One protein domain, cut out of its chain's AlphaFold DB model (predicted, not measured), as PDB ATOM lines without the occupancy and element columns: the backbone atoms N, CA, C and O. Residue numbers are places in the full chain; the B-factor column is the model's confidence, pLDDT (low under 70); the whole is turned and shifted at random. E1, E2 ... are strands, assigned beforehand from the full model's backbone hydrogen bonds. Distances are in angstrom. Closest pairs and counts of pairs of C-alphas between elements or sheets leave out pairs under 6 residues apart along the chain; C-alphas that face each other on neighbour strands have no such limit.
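AT A GLANCE: This is residues 48 to 94 of the 239 residues of an uncharacterized protein of Candidatus Hakubanella thermoalkaliphilus (UniProt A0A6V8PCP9). This is a domain of little regular structure: one strand hairpin, E1 then E2, forms one side, and the long unnamed stretch of residues 69 to 94 makes a wide loop that comes back towards the beginning of E1. The printed part has 47 residues, 12 of them in two named strands, with no named helix; the class is all strand, the sheet E1 - E2 antiparallel. It is compact, with a radius of gyration of the C-alphas of 10.5 A, and only just elongated, spanning 29 by 20 by 18 A.

IN THESE COORDINATES: Find C-alpha 48 at (79.066, 79.641, 141.956); from there E1, residues 48 to 53, runs 15.3 A. E2, residues 63 to 68, runs 16.6 A to C-alpha 68 at (79.315, 76.176, 136.769).

HOW THE PARTS SIT: E1 and E2 are a hairpin with a short link, their directions at 141 degrees. Look at C-alphas 49 and 66, which face each other at 4.9 A. N 50 and O 65 are within hydrogen-bond range at 2.9 A, as are N 65 and O 50 at 2.9 A.

THE WHOLE: The C-alphas farthest apart, of Val 57 and Leu 94, are 29.8 A apart. The printed part has no cut. Mean pLDDT of the printed part is 81.3; look for values under 70 at residues 74 to 77.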
ATOM      1  N   VAL A  48      78.270  78.935 140.949       89.56
ATOM      2  CA  VAL A  48      79.066  79.641 141.956       89.56
ATOM      3  C   VAL A  48      79.520  80.989 141.425       89.56
ATOM      4  O   VAL A  48      79.638  81.174 140.209       89.56
ATOM      5  N   LEU A  49      79.767  81.917 142.342       87.31
ATOM      6  CA  LEU A  49      80.478  83.149 142.039       87.31
ATOM      7  C   LEU A  49      81.984  82.848 142.033       87.31
ATOM      8  O   LEU A  49      82.522  82.391 143.040       87.31
ATOM      9  N   GLU A  50      82.650  83.055 140.900       86.88
ATOM     10  CA  GLU A  50      84.109  82.988 140.790       86.88
ATOM     11  C   GLU A  50      84.676  84.400 140.635       86.88
ATOM     12  O   GLU A  50      84.087  85.236 139.949       86.88
ATOM     13  N   ILE A  51      85.832  84.638 141.252       85.31
ATOM     14  CA  ILE A  51      86.645  85.827 140.998       85.31
ATOM     15  C   ILE A  51      87.158  85.743 139.558       85.31
ATOM     16  O   ILE A  51      87.654  84.693 139.134       85.31
ATOM     17  N   ASP A  52      87.001  86.831 138.813       86.94
ATOM     18  CA  ASP A  52      87.579  86.988 137.478       86.94
ATOM     19  C   ASP A  52      88.864  87.825 137.563       86.94
ATOM     20  O   ASP A  52      89.933  87.361 137.171       86.94
ATOM     21  N   GLU A  53      88.786  88.988 138.215       85.75
ATOM     22  CA  GLU A  53      89.921  89.856 138.545       85.75
ATOM     23  C   GLU A  53      89.830  90.301 140.012       85.75
ATOM     24  O   GLU A  53      88.747  90.643 140.488       85.75
ATOM     25  N   TYR A  54      90.951  90.282 140.739       84.69
ATOM     26  CA  TYR A  54      91.014  90.658 142.155       84.69
ATOM     27  C   TYR A  54      91.960  91.834 142.366       84.69
ATOM     28  O   TYR A  54      93.141  91.737 142.024       84.69
ATOM     29  N   ASP A  55      91.449  92.895 142.986       84.12
ATOM     30  CA  ASP A  55      92.247  94.031 143.436       84.12
ATOM     31  C   ASP A  55      92.358  94.001 144.974       84.12
ATOM     32  O   ASP A  55      91.366  94.233 145.666       84.12
ATOM     33  N   PRO A  56      93.537  93.688 145.545       81.19
ATOM     34  CA  PRO A  56      93.722  93.633 146.996       81.19
ATOM     35  C   PRO A  56      93.751  95.010 147.673       81.19
ATOM     36  O   PRO A  56      93.709  95.067 148.904       81.19
ATOM     37  N   VAL A  57      93.911  96.098 146.911       84.44
ATOM     38  CA  VAL A  57      93.953  97.473 147.429       84.44
ATOM     39  C   VAL A  57      92.549  98.074 147.428       84.44
ATOM     40  O   VAL A  57      92.169  98.725 148.400       84.44
ATOM     41  N   GLU A  58      91.777  97.809 146.376       84.00
ATOM     42  CA  GLU A  58      90.399  98.277 146.191       84.00
ATOM     43  C   GLU A  58      89.471  97.075 145.921       84.00
ATOM     44  O   GLU A  58      89.028  96.855 144.793       84.00
ATOM     45  N   GLU A  59      89.175  96.271 146.956       80.06
ATOM     46  CA  GLU A  59      88.412  95.008 146.834       80.06
ATOM     47  C   GLU A  59      87.071  95.183 146.094       80.06
ATOM     48  O   GLU A  59      86.639  94.280 145.376       80.06
ATOM     49  N   GLU A  60      86.422  96.342 146.217       80.62
ATOM     50  CA  GLU A  60      85.183  96.697 145.519       80.62
ATOM     51  C   GLU A  60      85.308  96.795 143.990       80.62
ATOM     52  O   GLU A  60      84.290  96.710 143.298       80.62
ATOM     53  N   LYS A  61      86.525  96.958 143.455       85.75
ATOM     54  CA  LYS A  61      86.803  96.938 142.009       85.75
ATOM     55  C   LYS A  61      87.038  95.530 141.470       85.75
ATOM     56  O   LYS A  61      87.110  95.358 140.254       85.75
ATOM     57  N   SER A  62      87.121  94.529 142.350       85.12
ATOM     58  CA  SER A  62      87.218  93.129 141.942       85.12
ATOM     59  C   SER A  62      86.013  92.743 141.090       85.12
ATOM     60  O   SER A  62      84.866  93.086 141.396       85.12
ATOM     61  N   THR A  63      86.265  92.007 140.015       88.00
ATOM     62  CA  THR A  63      85.221  91.553 139.101       88.00
ATOM     63  C   THR A  63      84.904  90.086 139.350       88.00
ATOM     64  O   THR A  63      85.762  89.269 139.693       88.00
ATOM     65  N   PHE A  64      83.629  89.744 139.188       87.75
ATOM     66  CA  PHE A  64      83.116  88.411 139.460       87.75
ATOM     67  C   PHE A  64      82.357  87.880 138.257       87.75
ATOM     68  O   PHE A  64      81.642  88.621 137.574       87.75
ATOM     69  N   ARG A  65      82.424  86.568 138.051       90.12
ATOM     70  CA  ARG A  65      81.621  85.879 137.043       90.12
ATOM     71  C   ARG A  65      80.889  84.684 137.622       90.12
ATOM     72  O   ARG A  65      81.358  83.995 138.524       90.12
ATOM     73  N   ILE A  66      79.720  84.412 137.056       90.44
ATOM     74  CA  ILE A  66      78.928  83.234 137.398       90.44
ATOM     75  C   ILE A  66      79.448  82.052 136.586       90.44
ATOM     76  O   ILE A  66      79.362  82.049 135.355       90.44
ATOM     77  N   ALA A  67      79.936  81.021 137.266       90.12
ATOM     78  CA  ALA A  67      80.438  79.809 136.632       90.12
ATOM     79  C   ALA A  67      79.658  78.571 137.089       90.12
ATOM     80  O   ALA A  67      78.992  78.565 138.125       90.12
ATOM     81  N   SER A  68      79.731  77.500 136.299       90.94
ATOM     82  CA  SER A  68      79.315  76.176 136.769       90.94
ATOM     83  C   SER A  68      80.318  75.667 137.798       90.94
ATOM     84  O   SER A  68      81.525  75.726 137.565       90.94
ATOM     85  N   TYR A  69      79.815  75.140 138.907       86.94
ATOM     86  CA  TYR A  69      80.628  74.482 139.916       86.94
ATOM     87  C   TYR A  69      81.381  73.297 139.302       86.94
ATOM     88  O   TYR A  69      80.790  72.462 138.616       86.94
ATOM     89  N   ASN A  70      82.682  73.226 139.573       85.00
ATOM     90  CA  ASN A  70      83.551  72.134 139.160       85.00
ATOM     91  C   ASN A  70      84.373  71.678 140.370       85.00
ATOM     92  O   ASN A  70      85.230  72.420 140.851       85.00
ATOM     93  N   SER A  71      84.118  70.457 140.846       82.81
ATOM     94  CA  SER A  71      84.815  69.867 141.997       82.81
ATOM     95  C   SER A  71      86.310  69.650 141.755       82.81
ATOM     96  O   SER A  71      87.076  69.611 142.710       82.81
ATOM     97  N   ASN A  72      86.735  69.532 140.493       80.50
ATOM     98  CA  ASN A  72      88.123  69.246 140.120       80.50
ATOM     99  C   ASN A  72      88.980  70.513 140.005       80.50
ATOM    100  O   ASN A  72      90.191  70.430 139.809       80.50
ATOM    101  N   LYS A  73      88.365  71.698 140.085       74.31
ATOM    102  CA  LYS A  73      89.085  72.965 140.006       74.31
ATOM    103  C   LYS A  73      89.632  73.304 141.394       74.31
ATOM    104  O   LYS A  73      88.859  73.553 142.318       74.31
ATOM    105  N   LEU A  74      90.961  73.331 141.529       60.22
ATOM    106  CA  LEU A  74      91.650  73.966 142.658       60.22
ATOM    107  C   LEU A  74      91.260  75.449 142.645       60.22
ATOM    108  O   LEU A  74      91.731  76.211 141.803       60.22
ATOM    109  N   GLN A  75      90.299  75.835 143.483       60.72
ATOM    110  CA  GLN A  75      89.809  77.212 143.520       60.72
ATOM    111  C   GLN A  75      90.761  78.108 144.316       60.72
ATOM    112  O   GLN A  75      91.393  77.671 145.279       60.72
ATOM    113  N   GLN A  76      90.859  79.362 143.872       58.28
ATOM    114  CA  GLN A  76      91.616  80.428 144.523       58.28
ATOM    115  C   GLN A  76      91.126  80.631 145.962       58.28
ATOM    116  O   GLN A  76      89.943  80.851 146.194       58.28
ATOM    117  N   GLN A  77      92.068  80.581 146.904       65.69
ATOM    118  CA  GLN A  77      91.878  80.732 148.351       65.69
ATOM    119  C   GLN A  77      91.858  82.210 148.778       65.69
ATOM    120  O   GLN A  77      92.458  82.576 149.787       65.69
ATOM    121  N   ILE A  78      91.265  83.088 147.968       70.94
ATOM    122  CA  ILE A  78      91.306  84.530 148.230       70.94
ATOM    123  C   ILE A  78      90.064  84.901 149.051       70.94
ATOM    124  O   ILE A  78      88.952  84.743 148.544       70.94
ATOM    125  N   PRO A  79      90.218  85.366 150.306       76.75
ATOM    126  CA  PRO A  79      89.092  85.866 151.084       76.75
ATOM    127  C   PRO A  79      88.536  87.142 150.438       76.75
ATOM    128  O   PRO A  79      89.302  87.990 149.987       76.75
ATOM    129  N   ILE A  80      87.211  87.291 150.426       76.06
ATOM    130  CA  ILE A  80      86.525  88.480 149.898       76.06
ATOM    131  C   ILE A  80      85.805  89.140 151.072       76.06
ATOM    132  O   ILE A  80      84.720  88.697 151.471       76.06
ATOM    133  N   LYS A  81      86.406  90.180 151.661       77.62
ATOM    134  CA  LYS A  81      85.885  90.780 152.902       77.62
ATOM    135  C   LYS A  81      84.574  91.509 152.664       77.62
ATOM    136  O   LYS A  81      83.689  91.439 153.511       77.62
ATOM    137  N   SER A  82      84.415  92.139 151.500       77.75
ATOM    138  CA  SER A  82      83.171  92.819 151.110       77.75
ATOM    139  C   SER A  82      81.939  91.898 151.111       77.75
ATOM    140  O   SER A  82      80.818  92.370 151.294       77.75
ATOM    141  N   LEU A  83      82.141  90.582 150.966       75.62
ATOM    142  CA  LEU A  83      81.096  89.553 151.000       75.62
ATOM    143  C   LEU A  83      81.136  88.696 152.278       75.62
ATOM    144  O   LEU A  83      80.384  87.728 152.376       75.62
ATOM    145  N   ASN A  84      81.989  89.044 153.249       77.19
ATOM    146  CA  ASN A  84      82.261  88.268 154.465       77.19
ATOM    147  C   ASN A  84      82.665  86.804 154.194       77.19
ATOM    148  O   ASN A  84      82.272  85.908 154.939       77.19
ATOM    149  N   LEU A  85      83.448  86.556 153.139       79.38
ATOM    150  CA  LEU A  85      83.910  85.214 152.771       79.38
ATOM    151  C   LEU A  85      85.346  84.967 153.231       79.38
ATOM    152  O   LEU A  85      86.245  85.774 152.967       79.38
ATOM    153  N   ARG A  86      85.569  83.815 153.862       80.56
ATOM    154  CA  ARG A  86      86.899  83.275 154.174       80.56
ATOM    155  C   ARG A  86      87.492  82.542 152.969       80.56
ATOM    156  O   ARG A  86      86.815  82.298 151.976       80.56
ATOM    157  N   SER A  87      88.767  82.169 153.068       77.38
ATOM    158  CA  SER A  87      89.528  81.470 152.018       77.38
ATOM    159  C   SER A  87      88.904  80.151 151.545       77.38
ATOM    160  O   SER A  87      89.149  79.708 150.424       77.38
ATOM    161  N   GLU A  88      88.126  79.511 152.411       78.56
ATOM    162  CA  GLU A  88      87.443  78.238 152.199       78.56
ATOM    163  C   GLU A  88      85.957  78.396 151.842       78.56
ATOM    164  O   GLU A  88      85.320  77.425 151.420       78.56
ATOM    165  N   ASP A  89      85.412  79.608 151.979       77.69
ATOM    166  CA  ASP A  89      84.007  79.881 151.717       77.69
ATOM    167  C   ASP A  89      83.737  80.004 150.216       77.69
ATOM    168  O   ASP A  89      84.571  80.433 149.416       77.69
ATOM    169  N   ARG A  90      82.522  79.629 149.813       80.19
ATOM    170  CA  ARG A  90      82.054  79.760 148.429       80.19
ATOM    171  C   ARG A  90      80.643  80.310 148.409       80.19
ATOM    172  O   ARG A  90      79.771  79.832 149.134       80.19
ATOM    173  N   LEU A  91      80.390  81.240 147.492       85.25
ATOM    174  CA  LEU A  91      79.034  81.688 147.206       85.25
ATOM    175  C   LEU A  91      78.387  80.798 146.155       85.25
ATOM    176  O   LEU A  91      78.767  80.803 144.982       85.25
ATOM    177  N   TYR A  92      77.366  80.070 146.590       87.56
ATOM    178  CA  TYR A  92      76.468  79.345 145.707       87.56
ATOM    179  C   TYR A  92      75.321  80.241 145.266       87.56
ATOM    180  O   TYR A  92      74.671  80.907 146.073       87.56
ATOM    181  N   ILE A  93      75.036  80.205 143.970       87.94
ATOM    182  CA  ILE A  93      73.913  80.925 143.386       87.94
ATOM    183  C   ILE A  93      72.732  79.969 143.305       87.94
ATOM    184  O   ILE A  93      72.785  78.931 142.639       87.94
ATOM    185  N   LEU A  94      71.654  80.346 143.983       89.12
ATOM    186  CA  LEU A  94      70.398  79.612 144.009       89.12
ATOM    187  C   LEU A  94      69.330  80.426 143.282       89.12
ATOM    188  O   LEU A  94      69.222  81.636 143.474       89.12
TER     189      LEU A  94